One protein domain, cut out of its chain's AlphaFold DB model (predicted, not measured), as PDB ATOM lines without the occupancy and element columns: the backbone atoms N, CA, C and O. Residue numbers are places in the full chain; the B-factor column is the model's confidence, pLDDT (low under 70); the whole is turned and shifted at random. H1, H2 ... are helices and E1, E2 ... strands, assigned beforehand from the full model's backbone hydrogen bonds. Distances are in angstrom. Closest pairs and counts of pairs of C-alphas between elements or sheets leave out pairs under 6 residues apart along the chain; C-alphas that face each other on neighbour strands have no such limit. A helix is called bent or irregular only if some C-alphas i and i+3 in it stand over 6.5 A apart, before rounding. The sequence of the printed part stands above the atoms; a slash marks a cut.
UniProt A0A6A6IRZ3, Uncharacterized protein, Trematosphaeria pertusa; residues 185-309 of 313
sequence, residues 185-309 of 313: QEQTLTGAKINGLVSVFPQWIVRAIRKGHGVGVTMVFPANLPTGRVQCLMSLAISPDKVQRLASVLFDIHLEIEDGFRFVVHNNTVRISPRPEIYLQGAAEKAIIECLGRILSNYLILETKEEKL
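What this domain is: This is residues 185 to 309 of the 313 residues of an uncharacterized protein of Trematosphaeria pertusa (UniProt A0A6A6IRZ3). Two small three-stranded sheets, E4 E5 E6 and E1 E2 E3, stand far from each other at the two ends of the body, with H2, H3 and H4 grouped loosely between them. H3 covers one face of E4 E5 E6, H1 joins the group at H4, and the tail ends in H5, which is off by itself. The 125 printed residues hold five named helices and six named strands in the order E1 H1 H2 E2 E3 H3 E4 E5 E6 H4 H5, of mixed class, and both sheets are antiparallel in the orders named. The whole is only just compact, close to loose, with a radius of gyration of the C-alphas of 16.3 A and spans of 45 by 45 by 28 A.

Where its parts are: E4 is residues 254 to 258, E5 residues 261 to 266, 16.0 A long, and E6 residues 270 to 272. H3 is residues 240 to 251, 16.8 A, with C-alpha 240 at (69.592, 24.116, -76.691). H4 is residues 285 to 297, 8.2 A. Both are irregular: C-alphas 241 and 244 are 7.0 A apart, and C-alphas 291 and 294 are 9.0 A apart. H1 is residues 194 to 200, H2 residues 203 to 208. E1 is residues 187 to 189, starting at C-alpha 187 (43.716, 19.436, -67.907); E2 is 217 to 221, 13.6 A, and E3 233 to 236. H5, residues 305 to 309, ends at C-alpha 309 (47.467, -3.663, -91.445).

How they stand to each other: E4 E5 E6 is a meander, each strand the antiparallel neighbour of the one before, in two hairpins; N 256 and O 263 are 2.9 A apart, N 266 and O 270 2.8 A. H3 is on it, making two layers, a helix on one face of a sheet, at a height over the sheet of 7.2 A. The closest C-alphas of H3 and E4 are Gln 244 and Leu 255, 5.1 A. H3 touches H4 at Leu 250 and Ala 287, their closest C-alphas, 5.1 A, only just about perpendicular at 72 degrees. H4, with residues 292 to 296 alone, touches H1, closest at Val 200 and Ile 295, 6.3 A. H2 is close to H3 but not clearly touching, C-alphas of Ala 208 and Lys 242 at 5.7 A. In the other sheet, N 189 and O 219 of E1 and E2 are 2.8 A apart, and N 220 and O 233 of the hairpin E2 and E3 2.8 A. In H2 every O i to N i+4 pair is within hydrogen-bond range; H3 has 6 of 8, H4 6 of 9, H1 0 of 3 with 2 of 4 O i to N i+3, H5 0 of 1 with 2 of 2.

The domain as a whole: The C-alphas of Gln 185 and Thr 269, the two farthest apart, are 48.6 A apart. The printed part has no cut. The links E2 to E3 and E6 to H4 are long. Mean pLDDT of the printed part is 83.0, with residues 185, 223 to 230 and 301 to 309 under 70.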
ATOM      1  N   GLN A 185      37.125  21.038 -70.435       59.47
ATOM      2  CA  GLN A 185      38.437  21.650 -70.216       59.47
ATOM      3  C   GLN A 185      39.548  20.594 -70.232       59.47
ATOM      4  O   GLN A 185      39.575  19.695 -69.396       59.47
ATOM      5  N   GLU A 186      40.486  20.732 -71.168       72.12
ATOM      6  CA  GLU A 186      41.759  20.016 -71.144       72.12
ATOM      7  C   GLU A 186      42.485  20.298 -69.821       72.12
ATOM      8  O   GLU A 186      42.668  21.456 -69.431       72.12
ATOM      9  N   GLN A 187      42.933  19.253 -69.126       81.38
ATOM     10  CA  GLN A 187      43.716  19.436 -67.907       81.38
ATOM     11  C   GLN A 187      45.198  19.520 -68.270       81.38
ATOM     12  O   GLN A 187      45.798  18.546 -68.722       81.38
ATOM     13  N   THR A 188      45.803  20.687 -68.044       85.12
ATOM     14  CA  THR A 188      47.239  20.909 -68.252       85.12
ATOM     15  C   THR A 188      47.961  21.016 -66.912       85.12
ATOM     16  O   THR A 188      47.659  21.891 -66.101       85.12
ATOM     17  N   LEU A 189      48.950  20.151 -66.683       83.56
ATOM     18  CA  LEU A 189      49.841  20.189 -65.526       83.56
ATOM     19  C   LEU A 189      51.205  20.752 -65.937       83.56
ATOM     20  O   LEU A 189      51.834  20.262 -66.875       83.56
ATOM     21  N   THR A 190      51.676  21.764 -65.210       85.25
ATOM     22  CA  THR A 190      52.990  22.403 -65.394       85.25
ATOM     23  C   THR A 190      53.685  22.591 -64.044       85.25
ATOM     24  O   THR A 190      53.099  22.338 -62.992       85.25
ATOM     25  N   GLY A 191      54.947  23.031 -64.053       79.38
ATOM     26  CA  GLY A 191      55.645  23.417 -62.821       79.38
ATOM     27  C   GLY A 191      56.135  22.235 -61.983       79.38
ATOM     28  O   GLY A 191      56.189  22.323 -60.756       79.38
ATOM     29  N   ALA A 192      56.509  21.127 -62.630       82.56
ATOM     30  CA  ALA A 192      57.061  19.963 -61.945       82.56
ATOM     31  C   ALA A 192      58.265  20.341 -61.055       82.56
ATOM     32  O   ALA A 192      59.122  21.147 -61.432       82.56
ATOM     33  N   LYS A 193      58.348  19.735 -59.864       84.31
ATOM     34  CA  LYS A 193      59.480  19.923 -58.944       84.31
ATOM     35  C   LYS A 193      60.669  19.079 -59.392       84.31
ATOM     36  O   LYS A 193      60.518  17.900 -59.701       84.31
ATOM     37  N   ILE A 194      61.873  19.647 -59.321       83.94
ATOM     38  CA  ILE A 194      63.115  18.970 -59.731       83.94
ATOM     39  C   ILE A 194      63.358  17.635 -59.008       83.94
ATOM     40  O   ILE A 194      63.849  16.691 -59.620       83.94
ATOM     41  N   ASN A 195      62.961  17.524 -57.737       85.00
ATOM     42  CA  ASN A 195      63.128  16.291 -56.964       85.00
ATOM     43  C   ASN A 195      62.313  15.128 -57.548       85.00
ATOM     44  O   ASN A 195      62.783  13.995 -57.530       85.00
ATOM     45  N   GLY A 196      61.138  15.414 -58.120       84.56
ATOM     46  CA  GLY A 196      60.316  14.410 -58.798       84.56
ATOM     47  C   GLY A 196      60.879  13.984 -60.154       84.56
ATOM     48  O   GLY A 196      60.578  12.902 -60.632       84.56
ATOM     49  N   LEU A 197      61.744  14.788 -60.781       87.69
ATOM     50  CA  LEU A 197      62.371  14.392 -62.044       87.69
ATOM     51  C   LEU A 197      63.431  13.318 -61.848       87.69
ATOM     52  O   LEU A 197      63.584  12.450 -62.699       87.69
ATOM     53  N   VAL A 198      64.174  13.385 -60.743       88.94
ATOM     54  CA  VAL A 198      65.277  12.459 -60.457       88.94
ATOM     55  C   VAL A 198      64.778  11.037 -60.188       88.94
ATOM     56  O   VAL A 198      65.515  10.081 -60.423       88.94
ATOM     57  N   SER A 199      63.539  10.883 -59.715       87.62
ATOM     58  CA  SER A 199      62.918   9.569 -59.537       87.62
ATOM     59  C   SER A 199      62.395   8.975 -60.845       87.62
ATOM     60  O   SER A 199      62.320   7.753 -60.948       87.62
ATOM     61  N   VAL A 200      62.072   9.813 -61.836       88.56
ATOM     62  CA  VAL A 200      61.385   9.406 -63.072       88.56
ATOM     63  C   VAL A 200      62.344   9.281 -64.261       88.56
ATOM     64  O   VAL A 200      62.310   8.281 -64.975       88.56
ATOM     65  N   PHE A 201      63.221  10.266 -64.460       91.75
ATOM     66  CA  PHE A 201      64.107  10.350 -65.620       91.75
ATOM     67  C   PHE A 201      65.549   9.938 -65.288       91.75
ATOM     68  O   PHE A 201      66.047  10.200 -64.188       91.75
ATOM     69  N   PRO A 202      66.292   9.387 -66.263       92.94
ATOM     70  CA  PRO A 202      67.737   9.248 -66.165       92.94
ATOM     71  C   PRO A 202      68.418  10.591 -65.874       92.94
ATOM     72  O   PRO A 202      68.041  11.632 -66.413       92.94
ATOM     73  N   GLN A 203      69.492  10.559 -65.079       93.00
ATOM     74  CA  GLN A 203      70.230  11.759 -64.647       93.00
ATOM     75  C   GLN A 203      70.629  12.693 -65.795       93.00
ATOM     76  O   GLN A 203      70.625  13.915 -65.645       93.00
ATOM     77  N   TRP A 204      70.980  12.136 -66.954       93.69
ATOM     78  CA  TRP A 204      71.384  12.935 -68.104       93.69
ATOM     79  C   TRP A 204      70.212  13.716 -68.721       93.69
ATOM     80  O   TRP A 204      70.416  14.860 -69.121       93.69
ATOM     81  N   ILE A 205      68.990  13.166 -68.717       94.88
ATOM     82  CA  ILE A 205      67.777  13.879 -69.145       94.88
ATOM     83  C   ILE A 205      67.352  14.923 -68.126       94.88
ATOM     84  O   ILE A 205      67.028  16.041 -68.513       94.88
ATOM     85  N   VAL A 206      67.450  14.631 -66.826       93.25
ATOM     86  CA  VAL A 206      67.191  15.639 -65.780       93.25
ATOM     87  C   VAL A 206      68.075  16.878 -65.965       93.25
ATOM     88  O   VAL A 206      67.654  18.004 -65.698       93.25
ATOM     89  N   ARG A 207      69.313  16.687 -66.438       93.12
ATOM     90  CA  ARG A 207      70.232  17.782 -66.787       93.12
ATOM     91  C   ARG A 207      69.908  18.448 -68.126       93.12
ATOM     92  O   ARG A 207      70.299  19.594 -68.312       93.12
ATOM     93  N   ALA A 208      69.244  17.743 -69.038       94.75
ATOM     94  CA  ALA A 208      68.869  18.257 -70.349       94.75
ATOM     95  C   ALA A 208      67.565  19.053 -70.344       94.75
ATOM     96  O   ALA A 208      67.403  19.937 -71.179       94.75
ATOM     97  N   ILE A 209      66.651  18.780 -69.415       94.56
ATOM     98  CA  ILE A 209      65.408  19.541 -69.276       94.56
ATOM     99  C   ILE A 209      65.720  20.955 -68.766       94.56
ATOM    100  O   ILE A 209      66.453  21.138 -67.788       94.56
ATOM    101  N   ARG A 210      65.147  21.969 -69.425       92.81
ATOM    102  CA  ARG A 210      65.314  23.382 -69.072       92.81
ATOM    103  C   ARG A 210      64.771  23.647 -67.674       92.81
ATOM    104  O   ARG A 210      63.687  23.193 -67.304       92.81
ATOM    105  N   LYS A 211      65.526  24.445 -66.924       87.88
ATOM    106  CA  LYS A 211      65.170  24.938 -65.593       87.88
ATOM    107  C   LYS A 211      64.993  26.450 -65.710       87.88
ATOM    108  O   LYS A 211      65.959  27.150 -65.994       87.88
ATOM    109  N   GLY A 212      63.758  26.923 -65.590       78.56
ATOM    110  CA  GLY A 212      63.409  28.347 -65.524       78.56
ATOM    111  C   GLY A 212      62.696  28.636 -64.204       78.56
ATOM    112  O   GLY A 212      63.116  28.144 -63.162       78.56
ATOM    113  N   HIS A 213      61.549  29.324 -64.252       71.50
ATOM    114  CA  HIS A 213      60.623  29.451 -63.107       71.50
ATOM    115  C   HIS A 213      60.022  28.114 -62.621       71.50
ATOM    116  O   HIS A 213      59.331  28.059 -61.609       71.50
ATOM    117  N   GLY A 214      60.298  27.030 -63.339       79.19
ATOM    118  CA  GLY A 214      59.998  25.656 -62.984       79.19
ATOM    119  C   GLY A 214      60.803  24.721 -63.878       79.19
ATOM    120  O   GLY A 214      61.676  25.153 -64.641       79.19
ATOM    121  N   VAL A 215      60.509  23.431 -63.799       86.56
ATOM    122  CA  VAL A 215      61.057  22.462 -64.743       86.56
ATOM    123  C   VAL A 215      60.203  22.462 -66.011       86.56
ATOM    124  O   VAL A 215      58.976  22.451 -65.932       86.56
ATOM    125  N   GLY A 216      60.855  22.449 -67.175       90.81
ATOM    126  CA  GLY A 216      60.225  22.347 -68.489       90.81
ATOM    127  C   GLY A 216      59.606  20.979 -68.779       90.81
ATOM    128  O   GLY A 216      60.023  20.316 -69.722       90.81
ATOM    129  N   VAL A 217      58.644  20.549 -67.966       91.31
ATOM    130  CA  VAL A 217      57.807  19.365 -68.188       91.31
ATOM    131  C   VAL A 217      56.352  19.812 -68.139       91.31
ATOM    132  O   VAL A 217      55.934  20.444 -67.165       91.31
ATOM    133  N   THR A 218      55.596  19.453 -69.168       90.00
ATOM    134  CA  THR A 218      54.159  19.713 -69.263       90.00
ATOM    135  C   THR A 218      53.435  18.412 -69.572       90.00
ATOM    136  O   THR A 218      53.869  17.668 -70.449       90.00
ATOM    137  N   MET A 219      52.334  18.151 -68.873       89.00
ATOM    138  CA  MET A 219      51.439  17.022 -69.136       89.00
ATOM    139  C   MET A 219      50.062  17.567 -69.501       89.00
ATOM    140  O   MET A 219      49.546  18.427 -68.791       89.00
ATOM    141  N   VAL A 220      49.466  17.073 -70.580       88.94
ATOM    142  CA  VAL A 220      48.116  17.444 -71.018       88.94
ATOM    143  C   VAL A 220      47.254  16.191 -71.062       88.94
ATOM    144  O   VAL A 220      47.626  15.205 -71.698       88.94
ATOM    145  N   PHE A 221      46.109  16.233 -70.389       85.25
ATOM    146  CA  PHE A 221      45.095  15.182 -70.397       85.25
ATOM    147  C   PHE A 221      43.900  15.675 -71.222       85.25
ATOM    148  O   PHE A 221      43.126  16.512 -70.740       85.25
ATOM    149  N   PRO A 222      43.782  15.237 -72.486       81.69
ATOM    150  CA  PRO A 222      42.700  15.667 -73.359       81.69
ATOM    151  C   PRO A 222      41.372  15.068 -72.884       81.69
ATOM    152  O   PRO A 222      41.272  13.865 -72.654       81.69
ATOM    153  N   ALA A 223      40.346  15.908 -72.741       66.50
ATOM    154  CA  ALA A 223      39.095  15.507 -72.101       66.50
ATOM    155  C   ALA A 223      38.202  14.602 -72.973       66.50
ATOM    156  O   ALA A 223      37.402  13.854 -72.424       66.50
ATOM    157  N   ASN A 224      38.339  14.637 -74.307       61.81
ATOM    158  CA  ASN A 224      37.434  13.947 -75.239       61.81
ATOM    159  C   ASN A 224      38.157  13.437 -76.506       61.81
ATOM    160  O   ASN A 224      37.905  13.937 -77.601       61.81
ATOM    161  N   LEU A 225      39.047  12.443 -76.407       58.06
ATOM    162  CA  LEU A 225      39.528  11.768 -77.620       58.06
ATOM    163  C   LEU A 225      38.569  10.627 -78.001       58.06
ATOM    164  O   LEU A 225      38.466   9.664 -77.239       58.06
ATOM    165  N   PRO A 226      37.903  10.682 -79.174       51.03
ATOM    166  CA  PRO A 226      36.874   9.713 -79.573       51.03
ATOM    167  C   PRO A 226      37.394   8.275 -79.701       51.03
ATOM    168  O   PRO A 226      36.610   7.333 -79.740       51.03
ATOM    169  N   THR A 227      38.713   8.090 -79.746       55.59
ATOM    170  CA  THR A 227      39.364   6.784 -79.874       55.59
ATOM    171  C   THR A 227      39.959   6.256 -78.568       55.59
ATOM    172  O   THR A 227      40.443   5.130 -78.557       55.59
ATOM    173  N   GLY A 228      39.966   7.029 -77.471       54.28
ATOM    174  CA  GLY A 228      40.502   6.601 -76.166       54.28
ATOM    175  C   GLY A 228      41.988   6.196 -76.141       54.28
ATOM    176  O   GLY A 228      42.482   5.767 -75.101       54.28
ATOM    177  N   ARG A 229      42.716   6.315 -77.264       62.75
ATOM    178  CA  ARG A 229      44.070   5.752 -77.417       62.75
ATOM    179  C   ARG A 229      45.159   6.573 -76.739       62.75
ATOM    180  O   ARG A 229      46.148   6.012 -76.288       62.75
ATOM    181  N   VAL A 230      44.987   7.892 -76.656       67.25
ATOM    182  CA  VAL A 230      45.970   8.787 -76.035       67.25
ATOM    183  C   VAL A 230      45.374   9.363 -74.763       67.25
ATOM    184  O   VAL A 230      44.519  10.237 -74.797       67.25
ATOM    185  N   GLN A 231      45.825   8.858 -73.621       74.81
ATOM    186  CA  GLN A 231      45.332   9.299 -72.312       74.81
ATOM    187  C   GLN A 231      46.099  10.517 -71.788       74.81
ATOM    188  O   GLN A 231      45.609  11.241 -70.928       74.81
ATOM    189  N   CYS A 232      47.311  10.748 -72.301       83.75
ATOM    190  CA  CYS A 232      48.172  11.829 -71.858       83.75
ATOM    191  C   CYS A 232      49.186  12.215 -72.941       83.75
ATOM    192  O   CYS A 232      49.753  11.352 -73.612       83.75
ATOM    193  N   LEU A 233      49.445  13.513 -73.070       86.19
ATOM    194  CA  LEU A 233      50.525  14.075 -73.870       86.19
ATOM    195  C   LEU A 233      51.567  14.691 -72.941       86.19
ATOM    196  O   LEU A 233      51.263  15.599 -72.171       86.19
ATOM    197  N   MET A 234      52.808  14.225 -73.049       89.25
ATOM    198  CA  MET A 234      53.942  14.778 -72.315       89.25
ATOM    199  C   MET A 234      54.808  15.623 -73.246       89.25
ATOM    200  O   MET A 234      55.197  15.173 -74.322       89.25
ATOM    201  N   SER A 235      55.172  16.822 -72.802       91.50
ATOM    202  CA  SER A 235      56.123  17.696 -73.484       91.50
ATOM    203  C   SER A 235      57.301  18.026 -72.573       91.50
ATOM    204  O   SER A 235      57.119  18.353 -71.398       91.50
ATOM    205  N   LEU A 236      58.512  17.935 -73.127       93.38
ATOM    206  CA  LEU A 236      59.767  18.246 -72.449       93.38
ATOM    207  C   LEU A 236      60.439  19.424 -73.157       93.38
ATOM    208  O   LEU A 236      60.783  19.340 -74.336       93.38
ATOM    209  N   ALA A 237      60.683  20.515 -72.437       93.75
ATOM    210  CA  ALA A 237      61.491  21.618 -72.935       93.75
ATOM    211  C   ALA A 237      62.970  21.323 -72.660       93.75
ATOM    212  O   ALA A 237      63.407  21.322 -71.510       93.75
ATOM    213  N   ILE A 238      63.743  21.081 -73.717       94.06
ATOM    214  CA  ILE A 238      65.154  20.675 -73.640       94.06
ATOM    215  C   ILE A 238      66.079  21.873 -73.875       94.06
ATOM    216  O   ILE A 238      65.782  22.755 -74.684       94.06
ATOM    217  N   SER A 239      67.184  21.938 -73.131       92.69
ATOM    218  CA  SER A 239      68.191  22.990 -73.264       92.69
ATOM    219  C   SER A 239      68.835  22.934 -74.655       92.69
ATOM    220  O   SER A 239      69.118  21.831 -75.132       92.69
ATOM    221  N   PRO A 240      69.086  24.084 -75.315       89.69
ATOM    222  CA  PRO A 240      69.592  24.116 -76.691       89.69
ATOM    223  C   PRO A 240      70.855  23.275 -76.912       89.69
ATOM    224  O   PRO A 240      70.945  22.543 -77.893       89.69
ATOM    225  N   ASP A 241      71.781  23.295 -75.951       90.12
ATOM    226  CA  ASP A 241      73.052  22.562 -75.970       90.12
ATOM    227  C   ASP A 241      72.899  21.036 -75.833       90.12
ATOM    228  O   ASP A 241      73.861  20.288 -75.998       90.12
ATOM    229  N   LYS A 242      71.695  20.547 -75.514       94.06
ATOM    230  CA  LYS A 242      71.391  19.115 -75.376       94.06
ATOM    231  C   LYS A 242      70.535  18.562 -76.511       94.06
ATOM    232  O   LYS A 242      70.391  17.344 -76.601       94.06
ATOM    233  N   VAL A 243      70.017  19.419 -77.396       91.44
ATOM    234  CA  VAL A 243      69.157  19.012 -78.520       91.44
ATOM    235  C   VAL A 243      69.889  18.061 -79.469       91.44
ATOM    236  O   VAL A 243      69.324  17.041 -79.846       91.44
ATOM    237  N   GLN A 244      71.157  18.338 -79.794       92.44
ATOM    238  CA  GLN A 244      71.962  17.485 -80.677       92.44
ATOM    239  C   GLN A 244      72.080  16.053 -80.148       92.44
ATOM    240  O   GLN A 244      71.816  15.091 -80.868       92.44
ATOM    241  N   ARG A 245      72.435  15.908 -78.866       93.94
ATOM    242  CA  ARG A 245      72.532  14.592 -78.229       93.94
ATOM    243  C   ARG A 245      71.183  13.882 -78.221       93.94
ATOM    244  O   ARG A 245      71.134  12.686 -78.473       93.94
ATOM    245  N   LEU A 246      70.101  14.603 -77.928       94.06
ATOM    246  CA  LEU A 246      68.764  14.020 -77.901       94.06
ATOM    247  C   LEU A 246      68.346  13.506 -79.284       94.06
ATOM    248  O   LEU A 246      67.801  12.413 -79.381       94.06
ATOM    249  N   ALA A 247      68.641  14.270 -80.338       93.12
ATOM    250  CA  ALA A 247      68.336  13.884 -81.707       93.12
ATOM    251  C   ALA A 247      69.083  12.612 -82.127       93.12
ATOM    252  O   ALA A 247      68.484  11.698 -82.690       93.12
ATOM    253  N   SER A 248      70.364  12.527 -81.763       93.06
ATOM    254  CA  SER A 248      71.185  11.343 -82.006       93.06
ATOM    255  C   SER A 248      70.676  10.128 -81.231       93.06
ATOM    256  O   SER A 248      70.540   9.061 -81.811       93.06
ATOM    257  N   VAL A 249      70.334  10.279 -79.948       93.94
ATOM    258  CA  VAL A 249      69.864   9.145 -79.135       93.94
ATOM    259  C   VAL A 249      68.485   8.663 -79.585       93.94
ATOM    260  O   VAL A 249      68.300   7.465 -79.757       93.94
ATOM    261  N   LEU A 250      67.511   9.565 -79.759       92.62
ATOM    262  CA  LEU A 250      66.117   9.187 -80.027       92.62
ATOM    263  C   LEU A 250      65.863   8.770 -81.475       92.62
ATOM    264  O   LEU A 250      65.085   7.845 -81.709       92.62
ATOM    265  N   PHE A 251      66.488   9.461 -82.427       92.50
ATOM    266  CA  PHE A 251      66.150   9.349 -83.846       92.50
ATOM    267  C   PHE A 251      67.310   8.848 -84.706       92.50
ATOM    268  O   PHE A 251      67.122   8.708 -85.909       92.50
ATOM    269  N   ASP A 252      68.488   8.601 -84.118       93.06
ATOM    270  CA  ASP A 252      69.721   8.293 -84.858       93.06
ATOM    271  C   ASP A 252      70.066   9.378 -85.898       93.06
ATOM    272  O   ASP A 252      70.535   9.116 -87.003       93.06
ATOM    273  N   ILE A 253      69.787  10.642 -85.549       92.38
ATOM    274  CA  ILE A 253      70.006  11.799 -86.421       92.38
ATOM    275  C   ILE A 253      71.161  12.641 -85.896       92.38
ATOM    276  O   ILE A 253      71.145  13.121 -84.758       92.38
ATOM    277  N   HIS A 254      72.142  12.889 -86.762       92.69
ATOM    278  CA  HIS A 254      73.208  13.835 -86.479       92.69
ATOM    279  C   HIS A 254      72.731  15.263 -86.766       92.69
ATOM    280  O   HIS A 254      72.455  15.626 -87.910       92.69
ATOM    281  N   LEU A 255      72.605  16.066 -85.708       91.12
ATOM    282  CA  LEU A 255      72.336  17.497 -85.813       91.12
ATOM    283  C   LEU A 255      73.611  18.296 -85.563       91.12
ATOM    284  O   LEU A 255      74.356  17.989 -84.638       91.12
ATOM    285  N   GLU A 256      73.804  19.370 -86.311       90.12
ATOM    286  CA  GLU A 256      74.786  20.412 -86.019       90.12
ATOM    287  C   GLU A 256      74.061  21.726 -85.730       90.12
ATOM    288  O   GLU A 256      72.998  22.000 -86.296       90.12
ATOM    289  N   ILE A 257      74.620  22.520 -84.815       86.44
ATOM    290  CA  ILE A 257      74.121  23.854 -84.487       86.44
ATOM    291  C   ILE A 257      75.246  24.845 -84.771       86.44
ATOM    292  O   ILE A 257      76.281  24.796 -84.112       86.44
ATOM    293  N   GLU A 258      75.034  25.732 -85.737       86.56
ATOM    294  CA  GLU A 258      76.003  26.745 -86.174       86.56
ATOM    295  C   GLU A 258      75.250  28.070 -86.350       86.56
ATOM    296  O   GLU A 258      74.201  28.103 -86.989       86.56
ATOM    297  N   ASP A 259      75.714  29.134 -85.688       85.88
ATOM    298  CA  ASP A 259      75.090  30.471 -85.685       85.88
ATOM    299  C   ASP A 259      73.579  30.489 -85.376       85.88
ATOM    300  O   ASP A 259      72.805  31.280 -85.911       85.88
ATOM    301  N   GLY A 260      73.131  29.582 -84.503       80.69
ATOM    302  CA  GLY A 260      71.717  29.439 -84.135       80.69
ATOM    303  C   GLY A 260      70.864  28.680 -85.159       80.69
ATOM    304  O   GLY A 260      69.698  28.391 -84.884       80.69
ATOM    305  N   PHE A 261      71.439  28.286 -86.296       83.38
ATOM    306  CA  PHE A 261      70.804  27.420 -87.283       83.38
ATOM    307  C   PHE A 261      71.041  25.951 -86.950       83.38
ATOM    308  O   PHE A 261      72.066  25.579 -86.382       83.38
ATOM    309  N   ARG A 262      70.071  25.105 -87.304       86.12
ATOM    310  CA  ARG A 262      70.150  23.653 -87.128       86.12
ATOM    311  C   ARG A 262      70.300  22.987 -88.484       86.12
ATOM    312  O   ARG A 262      69.492  23.230 -89.379       86.12
ATOM    313  N   PHE A 263      71.283  22.108 -88.594       89.94
ATOM    314  CA  PHE A 263      71.552  21.333 -89.796       89.94
ATOM    315  C   PHE A 263      71.390  19.853 -89.485       89.94
ATOM    316  O   PHE A 263      71.923  19.367 -88.491       89.94
ATOM    317  N   VAL A 264      70.665  19.132 -90.336       92.12
ATOM    318  CA  VAL A 264      70.708  17.667 -90.345       92.12
ATOM    319  C   VAL A 264      71.898  17.259 -91.193       92.12
ATOM    320  O   VAL A 264      71.988  17.647 -92.359       92.12
ATOM    321  N   VAL A 265      72.808  16.491 -90.612       90.75
ATOM    322  CA  VAL A 265      74.002  16.009 -91.295       90.75
ATOM    323  C   VAL A 265      73.775  14.573 -91.734       90.75
ATOM    324  O   VAL A 265      73.516  13.688 -90.921       90.75
ATOM    325  N   HIS A 266      73.897  14.339 -93.033       87.50
ATOM    326  CA  HIS A 266      73.824  13.020 -93.636       87.50
ATOM    327  C   HIS A 266      75.216  12.599 -94.124       87.50
ATOM    328  O   HIS A 266      75.885  13.345 -94.845       87.50
ATOM    329  N   ASN A 267      75.661  11.406 -93.713       86.38
ATOM    330  CA  ASN A 267      76.963  10.816 -94.056       86.38
ATOM    331  C   ASN A 267      78.166  11.757 -93.856       86.38
ATOM    332  O   ASN A 267      79.101  11.731 -94.655       86.38
ATOM    333  N   ASN A 268      78.128  12.622 -92.837       84.44
ATOM    334  CA  ASN A 268      79.183  13.598 -92.513       84.44
ATOM    335  C   ASN A 268      79.600  14.519 -93.678       84.44
ATOM    336  O   ASN A 268      80.694  15.075 -93.668       84.44
ATOM    337  N   THR A 269      78.758  14.653 -94.703       83.50
ATOM    338  CA  THR A 269      79.114  15.327 -95.964       83.50
ATOM    339  C   THR A 269      78.013  16.251 -96.450       83.50
ATOM    340  O   THR A 269      78.294  17.339 -96.944       83.50
ATOM    341  N   VAL A 270      76.752  15.851 -96.287       88.94
ATOM    342  CA  VAL A 270      75.600  16.636 -96.725       88.94
ATOM    343  C   VAL A 270      74.958  17.304 -95.518       88.94
ATOM    344  O   VAL A 270      74.562  16.625 -94.574       88.94
ATOM    345  N   ARG A 271      74.817  18.633 -95.571       91.94
ATOM    346  CA  ARG A 271      74.065  19.424 -94.589       91.94
ATOM    347  C   ARG A 271      72.718  19.828 -95.173       91.94
ATOM    348  O   ARG A 271      72.655  20.469 -96.220       91.94
ATOM    349  N   ILE A 272      71.640  19.483 -94.481       89.94
ATOM    350  CA  ILE A 272      70.274  19.881 -94.823       89.94
ATOM    351  C   ILE A 272      69.847  20.956 -93.823       89.94
ATOM    352  O   ILE A 272      69.882  20.720 -92.618       89.94
ATOM    353  N   SER A 273      69.442  22.127 -94.324       88.75
ATOM    354  CA  SER A 273      68.964  23.267 -93.523       88.75
ATOM    355  C   SER A 273      67.447  23.443 -93.676       88.75
ATOM    356  O   SER A 273      66.997  24.272 -94.473       88.75
ATOM    357  N   PRO A 274      66.631  22.692 -92.933       77.62
ATOM    358  CA  PRO A 274      65.185  22.895 -92.896       77.62
ATOM    359  C   PRO A 274      64.833  24.243 -92.243       77.62
ATOM    360  O   PRO A 274      65.389  24.620 -91.212       77.62
ATOM    361  N   ARG A 275      63.913  24.990 -92.863       81.06
ATOM    362  CA  ARG A 275      63.403  26.279 -92.372       81.06
ATOM    363  C   ARG A 275      61.869  26.273 -92.414       81.06
ATOM    364  O   ARG A 275      61.323  25.797 -93.407       81.06
ATOM    365  N   PRO A 276      61.168  26.827 -91.408       74.81
ATOM    366  CA  PRO A 276      61.701  27.430 -90.179       74.81
ATOM    367  C   PRO A 276      62.030  26.409 -89.075       74.81
ATOM    368  O   PRO A 276      62.762  26.739 -88.147       74.81
ATOM    369  N   GLU A 277      61.509  25.183 -89.161       81.19
ATOM    370  CA  GLU A 277      61.545  24.200 -88.071       81.19
ATOM    371  C   GLU A 277      61.778  22.772 -88.584       81.19
ATOM    372  O   GLU A 277      61.599  22.476 -89.766       81.19
ATOM    373  N   ILE A 278      62.179  21.883 -87.670       84.00
ATOM    374  CA  ILE A 278      62.365  20.447 -87.917       84.00
ATOM    375  C   ILE A 278      61.413  19.680 -87.024       84.00
ATOM    376  O   ILE A 278      61.441  19.860 -85.805       84.00
ATOM    377  N   TYR A 279      60.666  18.761 -87.622       86.44
ATOM    378  CA  TYR A 279      59.850  17.801 -86.898       86.44
ATOM    379  C   TYR A 279      60.410  16.401 -87.118       86.44
ATOM    380  O   TYR A 279      60.512  15.932 -88.249       86.44
ATOM    381  N   LEU A 280      60.792  15.751 -86.020       87.62
ATOM    382  CA  LEU A 280      61.232  14.361 -86.001       87.62
ATOM    383  C   LEU A 280      60.170  13.545 -85.266       87.62
ATOM    384  O   LEU A 280      59.752  13.924 -84.171       87.62
ATOM    385  N   GLN A 281      59.719  12.445 -85.870       89.50
ATOM    386  CA  GLN A 281      58.676  11.590 -85.310       89.50
ATOM    387  C   GLN A 281      59.105  10.123 -85.324       89.50
ATOM    388  O   GLN A 281      59.701   9.646 -86.286       89.50
ATOM    389  N   GLY A 282      58.731   9.408 -84.261       86.31
ATOM    390  CA  GLY A 282      59.115   8.018 -84.027       86.31
ATOM    391  C   GLY A 282      60.424   7.917 -83.249       86.31
ATOM    392  O   GLY A 282      61.188   8.865 -83.180       86.31
ATOM    393  N   ALA A 283      60.669   6.778 -82.619       88.88
ATOM    394  CA  ALA A 283      61.938   6.463 -81.973       88.88
ATOM    395  C   ALA A 283      62.016   4.947 -81.798       88.88
ATOM    396  O   ALA A 283      60.986   4.282 -81.656       88.88
ATOM    397  N   ALA A 284      63.225   4.392 -81.797       89.25
ATOM    398  CA  ALA A 284      63.401   2.985 -81.460       89.25
ATOM    399  C   ALA A 284      63.055   2.757 -79.979       89.25
ATOM    400  O   ALA A 284      63.433   3.556 -79.124       89.25
ATOM    401  N   GLU A 285      62.406   1.640 -79.643       87.94
ATOM    402  CA  GLU A 285      62.035   1.312 -78.255       87.94
ATOM    403  C   GLU A 285      63.236   1.397 -77.298       87.94
ATOM    404  O   GLU A 285      63.168   2.015 -76.235       87.94
ATOM    405  N   LYS A 286      64.388   0.858 -77.717       90.88
ATOM    406  CA  LYS A 286      65.640   0.947 -76.957       90.88
ATOM    407  C   LYS A 286      66.041   2.400 -76.670       90.88
ATOM    408  O   LYS A 286      66.453   2.701 -75.552       90.88
ATOM    409  N   ALA A 287      65.904   3.285 -77.656       92.12
ATOM    410  CA  ALA A 287      66.217   4.702 -77.514       92.12
ATOM    411  C   ALA A 287      65.243   5.412 -76.562       92.12
ATOM    412  O   ALA A 287      65.656   6.243 -75.753       92.12
ATOM    413  N   ILE A 288      63.960   5.038 -76.594       90.75
ATOM    414  CA  ILE A 288      62.940   5.537 -75.663       90.75
ATOM    415  C   ILE A 288      63.292   5.143 -74.227       90.75
ATOM    416  O   ILE A 288      63.279   6.000 -73.345       90.75
ATOM    417  N   ILE A 289      63.667   3.883 -73.987       90.25
ATOM    418  CA  ILE A 289      64.082   3.398 -72.660       90.25
ATOM    419  C   ILE A 289      65.354   4.111 -72.185       90.25
ATOM    420  O   ILE A 289      65.455   4.484 -71.015       90.25
ATOM    421  N   GLU A 290      66.332   4.308 -73.070       91.50
ATOM    422  CA  GLU A 290      67.581   5.008 -72.752       91.50
ATOM    423  C   GLU A 290      67.348   6.483 -72.389       91.50
ATOM    424  O   GLU A 290      67.978   7.014 -71.465       91.50
ATOM    425  N   CYS A 291      66.428   7.135 -73.098       91.06
ATOM    426  CA  CYS A 291      66.089   8.535 -72.911       91.06
ATOM    427  C   CYS A 291      65.159   8.739 -71.713       91.06
ATOM    428  O   CYS A 291      65.521   9.394 -70.743       91.06
ATOM    429  N   LEU A 292      63.965   8.163 -71.735       90.00
ATOM    430  CA  LEU A 292      62.931   8.435 -70.736       90.00
ATOM    431  C   LEU A 292      63.071   7.576 -69.476       90.00
ATOM    432  O   LEU A 292      62.458   7.877 -68.455       90.00
ATOM    433  N   GLY A 293      63.925   6.554 -69.511       88.44
ATOM    434  CA  GLY A 293      64.086   5.606 -68.421       88.44
ATOM    435  C   GLY A 293      62.984   4.548 -68.404       88.44
ATOM    436  O   GLY A 293      61.930   4.684 -69.021       88.44
ATOM    437  N   ARG A 294      63.237   3.475 -67.646       84.75
ATOM    438  CA  ARG A 294      62.349   2.301 -67.590       84.75
ATOM    439  C   ARG A 294      60.959   2.594 -67.034       84.75
ATOM    440  O   ARG A 294      60.011   1.910 -67.383       84.75
ATOM    441  N   ILE A 295      60.854   3.568 -66.131       83.25
ATOM    442  CA  ILE A 295      59.577   3.895 -65.493       83.25
ATOM    443  C   ILE A 295      58.634   4.452 -66.554       83.25
ATOM    444  O   ILE A 295      57.578   3.878 -66.779       83.25
ATOM    445  N   LEU A 296      59.041   5.512 -67.256       83.62
ATOM    446  CA  LEU A 296      58.199   6.134 -68.275       83.62
ATOM    447  C   LEU A 296      58.007   5.266 -69.511       83.62
ATOM    448  O   LEU A 296      56.922   5.288 -70.080       83.62
ATOM    449  N   SER A 297      59.007   4.474 -69.911       81.88
ATOM    450  CA  SER A 297      58.843   3.576 -71.058       81.88
ATOM    451  C   SER A 297      57.708   2.571 -70.863       81.88
ATOM    452  O   SER A 297      57.053   2.221 -71.833       81.88
ATOM    453  N   ASN A 298      57.433   2.153 -69.622       79.06
ATOM    454  CA  ASN A 298      56.347   1.215 -69.322       79.06
ATOM    455  C   ASN A 298      54.946   1.828 -69.482       79.06
ATOM    456  O   ASN A 298      53.975   1.086 -69.599       79.06
ATOM    457  N   TYR A 299      54.834   3.159 -69.476       77.19
ATOM    458  CA  TYR A 299      53.566   3.874 -69.660       77.19
ATOM    459  C   TYR A 299      53.353   4.347 -71.103       77.19
ATOM    460  O   TYR A 299      52.322   4.943 -71.409       77.19
ATOM    461  N   LEU A 300      54.317   4.103 -71.996       76.19
ATOM    462  CA  LEU A 300      54.200   4.445 -73.406       76.19
ATOM    463  C   LEU A 300      53.657   3.248 -74.178       76.19
ATOM    464  O   LEU A 300      54.334   2.234 -74.335       76.19
ATOM    465  N   ILE A 301      52.443   3.388 -74.706       67.25
ATOM    466  CA  ILE A 301      51.932   2.472 -75.723       67.25
ATOM    467  C   ILE A 301      52.619   2.850 -77.034       67.25
ATOM    468  O   ILE A 301      52.350   3.903 -77.613       67.25
ATOM    469  N   LEU A 302      53.546   2.009 -77.485       64.81
ATOM    470  CA  LEU A 302      54.154   2.154 -78.800       64.81
ATOM    471  C   LEU A 302      53.186   1.574 -79.831       64.81
ATOM    472  O   LEU A 302      53.114   0.359 -79.993       64.81
ATOM    473  N   GLU A 303      52.441   2.434 -80.533       57.31
ATOM    474  CA  GLU A 303      51.712   2.000 -81.728       57.31
ATOM    475  C   GLU A 303      52.746   1.578 -82.783       57.31
ATOM    476  O   GLU A 303      53.382   2.402 -83.447       57.31
ATOM    477  N   THR A 304      52.961   0.270 -82.915       50.72
ATOM    478  CA  THR A 304      53.788  -0.269 -83.992       50.72
ATOM    479  C   THR A 304      52.986  -0.222 -85.289       50.72
ATOM    480  O   THR A 304      51.796  -0.532 -85.334       50.72
ATOM    481  N   LYS A 305      53.636   0.186 -86.386       48.97
ATOM    482  CA  LYS A 305      52.999   0.325 -87.708       48.97
ATOM    483  C   LYS A 305      52.332  -0.970 -88.208       48.97
ATOM    484  O   LYS A 305      51.487  -0.892 -89.095       48.97
ATOM    485  N   GLU A 306      52.680  -2.128 -87.644       46.25
ATOM    486  CA  GLU A 306      52.093  -3.429 -87.992       46.25
ATOM    487  C   GLU A 306      50.614  -3.562 -87.597       46.25
ATOM    488  O   GLU A 306      49.883  -4.339 -88.210       46.25
ATOM    489  N   GLU A 307      50.127  -2.762 -86.648       43.56
ATOM    490  CA  GLU A 307      48.736  -2.833 -86.188       43.56
ATOM    491  C   GLU A 307      47.755  -2.090 -87.117       43.56
ATOM    492  O   GLU A 307      46.556  -2.357 -87.099       43.56
ATOM    493  N   LYS A 308      48.258  -1.240 -88.029       42.00
ATOM    494  CA  LYS A 308      47.451  -0.595 -89.089       42.00
ATOM    495  C   LYS A 308      47.134  -1.501 -90.285       42.00
ATOM    496  O   LYS A 308      46.344  -1.110 -91.135       42.00
ATOM    497  N   LEU A 309      47.731  -2.691 -90.371       44.59
ATOM    498  CA  LEU A 309      47.467  -3.663 -91.445       44.59
ATOM    499  C   LEU A 309      46.442  -4.741 -91.045       44.59
ATOM    500  O   LEU A 309      46.211  -5.673 -91.810       44.59
TER     501      LEU A 309